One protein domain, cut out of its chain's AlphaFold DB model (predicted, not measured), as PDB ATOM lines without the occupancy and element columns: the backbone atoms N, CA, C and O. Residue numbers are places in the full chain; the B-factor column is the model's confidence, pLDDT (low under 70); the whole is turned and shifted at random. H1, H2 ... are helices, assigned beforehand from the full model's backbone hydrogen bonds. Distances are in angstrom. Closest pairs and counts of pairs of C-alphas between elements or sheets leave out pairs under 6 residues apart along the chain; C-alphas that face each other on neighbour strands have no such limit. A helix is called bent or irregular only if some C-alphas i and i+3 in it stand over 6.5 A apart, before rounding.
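This is residues 8 to 91 of the 92 residues of the protein "Tellurite resistance protein TerB" of Escherichia coli (UniProt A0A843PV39). One very long helix, H1, makes the length; at its last residues two shorter helices, H2 and H3, fold back side by side into a small head, while residues 8 to 37 of H1 stick out as an arm. The 84 printed residues hold three named helices, in the order H1, H2, H3, and no named strand: all helix. The whole is extended, with radius of gyration of the C-alphas 18.7 A and spans of 64 by 29 by 15 A.

H1, residues 8 to 47, H2, residues 49 to 63, and H3, residues 71 to 84, form an up-and-down bundle, each running against the one before. With residues 42 to 46 alone H1 touches H2, its hairpin partner, opposite ways at a steep tilt of 38 degrees, only just past shallow; the closest C-alphas, of Lys 46 and Ala 52, are 5.3 A apart. With residues 39 to 46 alone H1 touches H3, the same way at a steep tilt of 42 degrees; the closest C-alphas, of Lys 46 and Leu 84, are 5.1 A apart. Hairpin H2 and H3 touch at a shallow tilt of 9 degrees, opposite ways, closest at the C-alphas of Ala 52 and Leu 84, 6.0 A. Each O i to N i+4 pair is within hydrogen-bond range in H2 and H3, and 32 of 36 in H1.

H1 runs 61.6 A from C-alpha 8 at (76.839, -5.889, 21.847); it is irregular, C-alphas 44 and 47 being 7.0 A apart. H2 measures 21.3 A; H3, 20.1 A, ends at C-alpha 84 (26.022, -29.620, 22.667).

The C-alphas farthest apart, of Ala 8 and Arg 50, are 64.0 A apart. The printed part has no cut; the link H1 to H2 is tight, H2 to H3 short. In this model pLDDT is under 70 at residues 8 to 15, 20, 23 and 26 to 27.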
ATOM      1  N   ALA A   8      77.768  -6.509  22.789       58.69
ATOM      2  CA  ALA A   8      76.839  -5.889  21.847       58.69
ATOM      3  C   ALA A   8      75.686  -6.811  21.396       58.69
ATOM      4  O   ALA A   8      74.655  -6.313  20.963       58.69
ATOM      5  N   LEU A   9      75.834  -8.140  21.505       53.81
ATOM      6  CA  LEU A   9      74.822  -9.129  21.096       53.81
ATOM      7  C   LEU A   9      74.005  -9.697  22.272       53.81
ATOM      8  O   LEU A   9      73.024 -10.411  22.063       53.81
ATOM      9  N   SER A  10      74.370  -9.347  23.509       58.03
ATOM     10  CA  SER A  10      73.625  -9.732  24.715       58.03
ATOM     11  C   SER A  10      72.220  -9.112  24.732       58.03
ATOM     12  O   SER A  10      71.238  -9.805  24.996       58.03
ATOM     13  N   ALA A  11      72.110  -7.838  24.331       58.78
ATOM     14  CA  ALA A  11      70.837  -7.120  24.209       58.78
ATOM     15  C   ALA A  11      69.898  -7.747  23.157       58.78
ATOM     16  O   ALA A  11      68.707  -7.922  23.410       58.78
ATOM     17  N   PHE A  12      70.444  -8.200  22.022       56.16
ATOM     18  CA  PHE A  12      69.667  -8.906  20.997       56.16
ATOM     19  C   PHE A  12      69.118 -10.246  21.500       56.16
ATOM     20  O   PHE A  12      68.032 -10.652  21.107       56.16
ATOM     21  N   THR A  13      69.824 -10.927  22.407       60.81
ATOM     22  CA  THR A  13      69.341 -12.198  22.970       60.81
ATOM     23  C   THR A  13      68.135 -11.975  23.891       60.81
ATOM     24  O   THR A  13      67.179 -12.749  23.845       60.81
ATOM     25  N   SER A  14      68.132 -10.906  24.698       63.47
ATOM     26  CA  SER A  14      66.969 -10.559  25.529       63.47
ATOM     27  C   SER A  14      65.782 -10.061  24.704       63.47
ATOM     28  O   SER A  14      64.647 -10.435  24.991       63.47
ATOM     29  N   GLU A  15      66.032  -9.271  23.656       67.81
ATOM     30  CA  GLU A  15      64.979  -8.763  22.769       67.81
ATOM     31  C   GLU A  15      64.338  -9.875  21.935       67.81
ATOM     32  O   GLU A  15      63.116  -9.932  21.838       67.81
ATOM     33  N   ILE A  16      65.124 -10.818  21.407       70.00
ATOM     34  CA  ILE A  16      64.594 -11.971  20.662       70.00
ATOM     35  C   ILE A  16      63.697 -12.838  21.552       70.00
ATOM     36  O   ILE A  16      62.628 -13.268  21.114       70.00
ATOM     37  N   ASN A  17      64.091 -13.067  22.808       72.12
ATOM     38  CA  ASN A  17      63.264 -13.814  23.754       72.12
ATOM     39  C   ASN A  17      61.969 -13.059  24.094       72.12
ATOM     40  O   ASN A  17      60.908 -13.679  24.162       72.12
ATOM     41  N   ALA A  18      62.025 -11.733  24.252       76.06
ATOM     42  CA  ALA A  18      60.845 -10.908  24.510       76.06
ATOM     43  C   ALA A  18      59.874 -10.878  23.314       76.06
ATOM     44  O   ALA A  18      58.662 -11.013  23.494       76.06
ATOM     45  N   ILE A  19      60.397 -10.765  22.090       74.25
ATOM     46  CA  ILE A  19      59.602 -10.815  20.857       74.25
ATOM     47  C   ILE A  19      58.981 -12.203  20.683       74.25
ATOM     48  O   ILE A  19      57.785 -12.301  20.423       74.25
ATOM     49  N   SER A  20      59.748 -13.275  20.904       68.88
ATOM     50  CA  SER A  20      59.237 -14.650  20.824       68.88
ATOM     51  C   SER A  20      58.128 -14.897  21.844       68.88
ATOM     52  O   SER A  20      57.074 -15.404  21.482       68.88
ATOM     53  N   ALA A  21      58.308 -14.471  23.098       75.62
ATOM     54  CA  ALA A  21      57.270 -14.579  24.121       75.62
ATOM     55  C   ALA A  21      56.012 -13.769  23.765       75.62
ATOM     56  O   ALA A  21      54.899 -14.228  24.009       75.62
ATOM     57  N   THR A  22      56.178 -12.597  23.148       78.69
ATOM     58  CA  THR A  22      55.057 -11.764  22.688       78.69
ATOM     59  C   THR A  22      54.296 -12.434  21.546       78.69
ATOM     60  O   THR A  22      53.075 -12.511  21.608       78.69
ATOM     61  N   ILE A  23      54.993 -12.960  20.534       68.50
ATOM     62  CA  ILE A  23      54.373 -13.658  19.398       68.50
ATOM     63  C   ILE A  23      53.676 -14.933  19.878       68.50
ATOM     64  O   ILE A  23      52.518 -15.153  19.540       68.50
ATOM     65  N   THR A  24      54.326 -15.735  20.725       72.00
ATOM     66  CA  THR A  24      53.703 -16.918  21.335       72.00
ATOM     67  C   THR A  24      52.484 -16.530  22.167       72.00
ATOM     68  O   THR A  24      51.446 -17.171  22.055       72.00
ATOM     69  N   GLY A  25      52.558 -15.450  22.950       70.62
ATOM     70  CA  GLY A  25      51.425 -14.941  23.724       70.62
ATOM     71  C   GLY A  25      50.275 -14.444  22.845       70.62
ATOM     72  O   GLY A  25      49.113 -14.685  23.164       70.62
ATOM     73  N   GLN A  26      50.574 -13.799  21.715       66.94
ATOM     74  CA  GLN A  26      49.577 -13.383  20.727       66.94
ATOM     75  C   GLN A  26      48.936 -14.581  20.030       66.94
ATOM     76  O   GLN A  26      47.721 -14.592  19.871       66.94
ATOM     77  N   LEU A  27      49.716 -15.592  19.645       67.94
ATOM     78  CA  LEU A  27      49.206 -16.824  19.044       67.94
ATOM     79  C   LEU A  27      48.340 -17.604  20.033       67.94
ATOM     80  O   LEU A  27      47.247 -18.012  19.668       67.94
ATOM     81  N   ASP A  28      48.764 -17.732  21.290       71.56
ATOM     82  CA  ASP A  28      47.983 -18.371  22.354       71.56
ATOM     83  C   ASP A  28      46.682 -17.601  22.642       71.56
ATOM     84  O   ASP A  28      45.609 -18.193  22.760       71.56
ATOM     85  N   THR A  29      46.742 -16.265  22.658       70.31
ATOM     86  CA  THR A  29      45.561 -15.404  22.830       70.31
ATOM     87  C   THR A  29      44.606 -15.521  21.643       70.31
ATOM     88  O   THR A  29      43.413 -15.745  21.836       70.31
ATOM     89  N   ASN A  30      45.115 -15.422  20.414       74.38
ATOM     90  CA  ASN A  30      44.321 -15.534  19.190       74.38
ATOM     91  C   ASN A  30      43.724 -16.933  19.037       74.38
ATOM     92  O   ASN A  30      42.570 -17.056  18.635       74.38
ATOM     93  N   PHE A  31      44.466 -17.974  19.413       76.94
ATOM     94  CA  PHE A  31      43.980 -19.346  19.415       76.94
ATOM     95  C   PHE A  31      42.851 -19.529  20.429       76.94
ATOM     96  O   PHE A  31      41.785 -20.023  20.075       76.94
ATOM     97  N   LYS A  32      43.019 -19.057  21.670       78.19
ATOM     98  CA  LYS A  32      41.962 -19.113  22.695       78.19
ATOM     99  C   LYS A  32      40.714 -18.328  22.291       78.19
ATOM    100  O   LYS A  32      39.601 -18.791  22.534       78.19
ATOM    101  N   ILE A  33      40.882 -17.163  21.665       79.25
ATOM    102  CA  ILE A  33      39.769 -16.353  21.151       79.25
ATOM    103  C   ILE A  33      39.064 -17.076  20.000       79.25
ATOM    104  O   ILE A  33      37.843 -17.203  20.038       79.25
ATOM    105  N   GLY A  34      39.813 -17.579  19.016       79.44
ATOM    106  CA  GLY A  34      39.268 -18.308  17.869       79.44
ATOM    107  C   GLY A  34      38.539 -19.579  18.295       79.44
ATOM    108  O   GLY A  34      37.399 -19.798  17.896       79.44
ATOM    109  N   ARG A  35      39.135 -20.354  19.205       82.69
ATOM    110  CA  ARG A  35      38.521 -21.544  19.802       82.69
ATOM    111  C   ARG A  35      37.207 -21.217  20.501       82.69
ATOM    112  O   ARG A  35      36.215 -21.910  20.321       82.69
ATOM    113  N   ARG A  36      37.176 -20.135  21.278       83.44
ATOM    114  CA  ARG A  36      35.963 -19.689  21.971       83.44
ATOM    115  C   ARG A  36      34.891 -19.169  21.012       83.44
ATOM    116  O   ARG A  36      33.715 -19.309  21.318       83.44
ATOM    117  N   ALA A  37      35.273 -18.567  19.888       84.31
ATOM    118  CA  ALA A  37      34.327 -18.194  18.840       84.31
ATOM    119  C   ALA A  37      33.731 -19.438  18.164       84.31
ATOM    120  O   ALA A  37      32.515 -19.519  18.042       84.31
ATOM    121  N   ALA A  38      34.559 -20.435  17.833       81.69
ATOM    122  CA  ALA A  38      34.097 -21.697  17.257       81.69
ATOM    123  C   ALA A  38      33.120 -22.439  18.184       81.69
ATOM    124  O   ALA A  38      32.069 -22.883  17.739       81.69
ATOM    125  N   LEU A  39      33.413 -22.511  19.488       86.12
ATOM    126  CA  LEU A  39      32.510 -23.150  20.453       86.12
ATOM    127  C   LEU A  39      31.167 -22.423  20.600       86.12
ATOM    128  O   LEU A  39      30.172 -23.077  20.879       86.12
ATOM    129  N   ARG A  40      31.119 -21.096  20.413       86.75
ATOM    130  CA  ARG A  40      29.846 -20.353  20.406       86.75
ATOM    131  C   ARG A  40      29.006 -20.671  19.178       86.75
ATOM    132  O   ARG A  40      27.810 -20.849  19.319       86.75
ATOM    133  N   GLU A  41      29.632 -20.780  18.011       86.44
ATOM    134  CA  GLU A  41      28.920 -21.173  16.790       86.44
ATOM    135  C   GLU A  41      28.324 -22.584  16.931       86.44
ATOM    136  O   GLU A  41      27.194 -22.842  16.536       86.44
ATOM    137  N   ILE A  42      29.067 -23.494  17.570       85.94
ATOM    138  CA  ILE A  42      28.581 -24.837  17.916       85.94
ATOM    139  C   ILE A  42      27.447 -24.766  18.954       85.94
ATOM    140  O   ILE A  42      26.509 -25.554  18.907       85.94
ATOM    141  N   GLU A  43      27.502 -23.831  19.903       87.31
ATOM    142  CA  GLU A  43      26.428 -23.637  20.882       87.31
ATOM    143  C   GLU A  43      25.113 -23.190  20.222       87.31
ATOM    144  O   GLU A  43      24.048 -23.591  20.688       87.31
ATOM    145  N   ASP A  44      25.163 -22.435  19.123       87.19
ATOM    146  CA  ASP A  44      23.961 -21.934  18.444       87.19
ATOM    147  C   ASP A  44      23.081 -23.066  17.873       87.19
ATOM    148  O   ASP A  44      21.852 -22.962  17.906       87.19
ATOM    149  N   VAL A  45      23.677 -24.184  17.435       87.69
ATOM    150  CA  VAL A  45      22.929 -25.350  16.909       87.69
ATOM    151  C   VAL A  45      22.385 -26.272  18.003       87.69
ATOM    152  O   VAL A  45      21.563 -27.146  17.737       87.69
ATOM    153  N   LYS A  46      22.775 -26.068  19.266       84.94
ATOM    154  CA  LYS A  46      22.395 -26.921  20.409       84.94
ATOM    155  C   LYS A  46      20.884 -27.105  20.577       84.94
ATOM    156  O   LYS A  46      20.430 -28.090  21.160       84.94
ATOM    157  N   HIS A  47      20.099 -26.119  20.158       87.56
ATOM    158  CA  HIS A  47      18.651 -26.131  20.334       87.56
ATOM    159  C   HIS A  47      17.921 -27.057  19.353       87.56
ATOM    160  O   HIS A  47      16.758 -27.380  19.607       87.56
ATOM    161  N   ASP A  48      18.590 -27.518  18.293       91.44
ATOM    162  CA  ASP A  48      18.111 -28.588  17.424       91.44
ATOM    163  C   ASP A  48      18.947 -29.848  17.673       91.44
ATOM    164  O   ASP A  48      20.127 -29.923  17.345       91.44
ATOM    165  N   THR A  49      18.324 -30.862  18.278       88.44
ATOM    166  CA  THR A  49      19.004 -32.119  18.614       88.44
ATOM    167  C   THR A  49      19.604 -32.798  17.387       88.44
ATOM    168  O   THR A  49      20.677 -33.374  17.497       88.44
ATOM    169  N   ARG A  50      18.952 -32.707  16.223       90.50
ATOM    170  CA  ARG A  50      19.448 -33.353  15.006       90.50
ATOM    171  C   ARG A  50      20.672 -32.631  14.465       90.50
ATOM    172  O   ARG A  50      21.643 -33.285  14.118       90.50
ATOM    173  N   GLU A  51      20.645 -31.299  14.437       89.75
ATOM    174  CA  GLU A  51      21.813 -30.523  14.003       89.75
ATOM    175  C   GLU A  51      22.987 -30.684  14.978       89.75
ATOM    176  O   GLU A  51      24.133 -30.790  14.550       89.75
ATOM    177  N   ALA A  52      22.715 -30.758  16.285       89.81
ATOM    178  CA  ALA A  52      23.732 -31.038  17.292       89.81
ATOM    179  C   ALA A  52      24.384 -32.420  17.093       89.81
ATOM    180  O   ALA A  52      25.608 -32.533  17.164       89.81
ATOM    181  N   GLU A  53      23.584 -33.458  16.837       90.81
ATOM    182  CA  GLU A  53      24.081 -34.805  16.524       90.81
ATOM    183  C   GLU A  53      24.916 -34.795  15.232       90.81
ATOM    184  O   GLU A  53      26.063 -35.236  15.259       90.81
ATOM    185  N   ASP A  54      24.408 -34.183  14.154       90.50
ATOM    186  CA  ASP A  54      25.101 -34.085  12.862       90.50
ATOM    187  C   ASP A  54      26.460 -33.364  12.989       90.50
ATOM    188  O   ASP A  54      27.461 -33.784  12.402       90.50
ATOM    189  N   VAL A  55      26.534 -32.276  13.768       91.56
ATOM    190  CA  VAL A  55      27.790 -31.542  14.001       91.56
ATOM    191  C   VAL A  55      28.807 -32.397  14.754       91.56
ATOM    192  O   VAL A  55      29.993 -32.372  14.412       91.56
ATOM    193  N   LEU A  56      28.368 -33.148  15.767       91.88
ATOM    194  CA  LEU A  56      29.257 -34.025  16.523       91.88
ATOM    195  C   LEU A  56      29.752 -35.198  15.663       91.88
ATOM    196  O   LEU A  56      30.948 -35.478  15.682       91.88
ATOM    197  N   ASP A  57      28.883 -35.809  14.856       92.56
ATOM    198  CA  ASP A  57      29.243 -36.888  13.924       92.56
ATOM    199  C   ASP A  57      30.290 -36.439  12.902       92.56
ATOM    200  O   ASP A  57      31.280 -37.128  12.655       92.56
ATOM    201  N   VAL A  58      30.113 -35.244  12.330       92.81
ATOM    202  CA  VAL A  58      31.093 -34.670  11.400       92.81
ATOM    203  C   VAL A  58      32.429 -34.417  12.100       92.81
ATOM    204  O   VAL A  58      33.480 -34.681  11.517       92.81
ATOM    205  N   ALA A  59      32.411 -33.927  13.341       91.56
ATOM    206  CA  ALA A  59      33.633 -33.700  14.106       91.56
ATOM    207  C   ALA A  59      34.384 -35.012  14.392       91.56
ATOM    208  O   ALA A  59      35.607 -35.045  14.238       91.56
ATOM    209  N   VAL A  60      33.670 -36.086  14.748       92.12
ATOM    210  CA  VAL A  60      34.260 -37.422  14.929       92.12
ATOM    211  C   VAL A  60      34.847 -37.929  13.614       92.12
ATOM    212  O   VAL A  60      36.016 -38.293  13.583       92.12
ATOM    213  N   ALA A  61      34.102 -37.859  12.509       91.88
ATOM    214  CA  ALA A  61      34.578 -38.327  11.209       91.88
ATOM    215  C   ALA A  61      35.844 -37.593  10.724       91.88
ATOM    216  O   ALA A  61      36.675 -38.177  10.030       91.88
ATOM    217  N   ILE A  62      36.001 -36.310  11.077       90.06
ATOM    218  CA  ILE A  62      37.225 -35.551  10.789       90.06
ATOM    219  C   ILE A  62      38.392 -36.056  11.642       90.06
ATOM    220  O   ILE A  62      39.485 -36.213  11.106       90.06
ATOM    221  N   ALA A  63      38.165 -36.310  12.932       89.94
ATOM    222  CA  ALA A  63      39.189 -36.841  13.832       89.94
ATOM    223  C   ALA A  63      39.582 -38.288  13.487       89.94
ATOM    224  O   ALA A  63      40.711 -38.688  13.703       89.94
ATOM    225  N   GLU A  64      38.675 -39.079  12.914       88.88
ATOM    226  CA  GLU A  64      38.969 -40.443  12.456       88.88
ATOM    227  C   GLU A  64      39.623 -40.504  11.069       88.88
ATOM    228  O   GLU A  64      39.958 -41.589  10.589       88.88
ATOM    229  N   ALA A  65      39.787 -39.371  10.378       87.81
ATOM    230  CA  ALA A  65      40.174 -39.356   8.969       87.81
ATOM    231  C   ALA A  65      41.562 -39.969   8.695       87.81
ATOM    232  O   ALA A  65      41.811 -40.449   7.586       87.81
ATOM    233  N   ASP A  66      42.462 -39.955   9.677       84.62
ATOM    234  CA  ASP A  66      43.789 -40.577   9.612       84.62
ATOM    235  C   ASP A  66      43.836 -42.005  10.197       84.62
ATOM    236  O   ASP A  66      44.861 -42.684  10.087       84.62
ATOM    237  N   GLY A  67      42.703 -42.498  10.707       84.19
ATOM    238  CA  GLY A  67      42.501 -43.856  11.198       84.19
ATOM    239  C   GLY A  67      42.651 -44.037  12.710       84.19
ATOM    240  O   GLY A  67      42.367 -45.138  13.184       84.19
ATOM    241  N   GLU A  68      43.058 -43.013  13.468       90.06
ATOM    242  CA  GLU A  68      43.150 -43.078  14.932       90.06
ATOM    243  C   GLU A  68      42.830 -41.721  15.574       90.06
ATOM    244  O   GLU A  68      43.530 -40.750  15.346       90.06
ATOM    245  N   ILE A  69      41.848 -41.668  16.481       89.56
ATOM    246  CA  ILE A  69      41.582 -40.442  17.248       89.56
ATOM    247  C   ILE A  69      42.661 -40.260  18.316       89.56
ATOM    248  O   ILE A  69      42.740 -41.033  19.285       89.56
ATOM    249  N   GLU A  70      43.451 -39.196  18.206       91.31
ATOM    250  CA  GLU A  70      44.495 -38.906  19.178       91.31
ATOM    251  C   GLU A  70      43.914 -38.463  20.540       91.31
ATOM    252  O   GLU A  70      42.828 -37.876  20.632       91.31
ATOM    253  N   PRO A  71      44.643 -38.654  21.660       91.12
ATOM    254  CA  PRO A  71      44.181 -38.217  22.980       91.12
ATOM    255  C   PRO A  71      43.887 -36.715  23.088       91.12
ATOM    256  O   PRO A  71      43.119 -36.302  23.961       91.12
ATOM    257  N   GLU A  72      44.529 -35.883  22.267       88.44
ATOM    258  CA  GLU A  72      44.271 -34.442  22.225       88.44
ATOM    259  C   GLU A  72      42.979 -34.118  21.470       88.44
ATOM    260  O   GLU A  72      42.184 -33.312  21.956       88.44
ATOM    261  N   GLU A  73      42.710 -34.808  20.363       89.00
ATOM    262  CA  GLU A  73      41.472 -34.676  19.589       89.00
ATOM    263  C   GLU A  73      40.272 -35.168  20.383       89.00
ATOM    264  O   GLU A  73      39.265 -34.467  20.484       89.00
ATOM    265  N   ARG A  74      40.415 -36.303  21.076       92.44
ATOM    266  CA  ARG A  74      39.377 -36.822  21.972       92.44
ATOM    267  C   ARG A  74      38.955 -35.788  23.012       92.44
ATOM    268  O   ARG A  74      37.770 -35.647  23.282       92.44
ATOM    269  N   LYS A  75      39.896 -35.026  23.583       92.44
ATOM    270  CA  LYS A  75      39.563 -33.952  24.541       92.44
ATOM    271  C   LYS A  75      38.757 -32.831  23.893       92.44
ATOM    272  O   LYS A  75      37.891 -32.261  24.550       92.44
ATOM    273  N   VAL A  76      39.050 -32.494  22.638       90.25
ATOM    274  CA  VAL A  76      38.298 -31.476  21.896       90.25
ATOM    275  C   VAL A  76      36.891 -31.982  21.578       90.25
ATOM    276  O   VAL A  76      35.935 -31.246  21.805       90.25
ATOM    277  N   LEU A  77      36.751 -33.237  21.147       92.69
ATOM    278  CA  LEU A  77      35.456 -33.870  20.890       92.69
ATOM    279  C   LEU A  77      34.587 -33.951  22.154       92.69
ATOM    280  O   LEU A  77      33.402 -33.633  22.102       92.69
ATOM    281  N   GLU A  78      35.174 -34.293  23.305       93.94
ATOM    282  CA  GLU A  78      34.478 -34.282  24.604       93.94
ATOM    283  C   GLU A  78      33.981 -32.874  24.970       93.94
ATOM    284  O   GLU A  78      32.882 -32.708  25.500       93.94
ATOM    285  N   GLU A  79      34.758 -31.830  24.665       91.81
ATOM    286  CA  GLU A  79      34.333 -30.450  24.911       91.81
ATOM    287  C   GLU A  79      33.197 -30.019  23.977       91.81
ATOM    288  O   GLU A  79      32.244 -29.390  24.438       91.81
ATOM    289  N   ILE A  80      33.256 -30.399  22.697       90.81
ATOM    290  CA  ILE A  80      32.180 -30.160  21.722       90.81
ATOM    291  C   ILE A  80      30.896 -30.869  22.170       90.81
ATOM    292  O   ILE A  80      29.849 -30.228  22.277       90.81
ATOM    293  N   ALA A  81      30.979 -32.155  22.523       92.19
ATOM    294  CA  ALA A  81      29.850 -32.920  23.046       92.19
ATOM    295  C   ALA A  81      29.271 -32.278  24.319       92.19
ATOM    296  O   ALA A  81      28.054 -32.140  24.449       92.19
ATOM    297  N   GLY A  82      30.132 -31.798  25.224       91.50
ATOM    298  CA  GLY A  82      29.724 -31.085  26.434       91.50
ATOM    299  C   GLY A  82      28.971 -29.778  26.154       91.50
ATOM    300  O   GLY A  82      27.964 -29.502  26.812       91.50
ATOM    301  N   VAL A  83      29.409 -28.993  25.163       91.44
ATOM    302  CA  VAL A  83      28.701 -27.773  24.729       91.44
ATOM    303  C   VAL A  83      27.324 -28.123  24.162       91.44
ATOM    304  O   VAL A  83      26.327 -27.521  24.577       91.44
ATOM    305  N   LEU A  84      27.253 -29.144  23.306       90.75
ATOM    306  CA  LEU A  84      26.022 -29.620  22.667       90.75
ATOM    307  C   LEU A  84      25.082 -30.377  23.625       90.75
ATOM    308  O   LEU A  84      23.899 -30.531  23.340       90.75
ATOM    309  N   GLY A  85      25.563 -30.794  24.799       90.94
ATOM    310  CA  GLY A  85      24.788 -31.589  25.758       90.94
ATOM    311  C   GLY A  85      24.633 -33.060  25.356       90.94
ATOM    312  O   GLY A  85      23.713 -33.729  25.830       90.94
ATOM    313  N   LEU A  86      25.522 -33.554  24.498       92.19
ATOM    314  CA  LEU A  86      25.560 -34.925  23.997       92.19
ATOM    315  C   LEU A  86      26.606 -35.755  24.752       92.19
ATOM    316  O   LEU A  86      27.376 -35.246  25.568       92.19
ATOM    317  N   ARG A  87      26.626 -37.062  24.485       91.25
ATOM    318  CA  ARG A  87      27.661 -37.973  24.984       91.25
ATOM    319  C   ARG A  87      28.494 -38.455  23.815       91.25
ATOM    320  O   ARG A  87      27.954 -39.145  22.959       91.25
ATOM    321  N   LEU A  88      29.790 -38.146  23.819       88.56
ATOM    322  CA  LEU A  88      30.714 -38.550  22.755       88.56
ATOM    323  C   LEU A  88      30.679 -40.065  22.494       88.56
ATOM    324  O   LEU A  88      30.738 -40.498  21.356       88.56
ATOM    325  N   GLU A  89      30.510 -40.867  23.543       88.62
ATOM    326  CA  GLU A  89      30.445 -42.334  23.489       88.62
ATOM    327  C   GLU A  89      29.339 -42.887  22.577       88.62
ATOM    328  O   GLU A  89      29.433 -44.031  22.148       88.62
ATOM    329  N   ASN A  90      28.291 -42.107  22.296       85.81
ATOM    330  CA  ASN A  90      27.215 -42.522  21.394       85.81
ATOM    331  C   ASN A  90      27.573 -42.343  19.908       85.81
ATOM    332  O   ASN A  90      26.815 -42.806  19.060       85.81
ATOM    333  N   HIS A  91      28.681 -41.656  19.618       82.31
ATOM    334  CA  HIS A  91      29.111 -41.237  18.282       82.31
ATOM    335  C   HIS A  91      30.503 -41.784  17.911       82.31
ATOM    336  O   HIS A  91      31.046 -41.398  16.882       82.31
TER     337      HIS A  91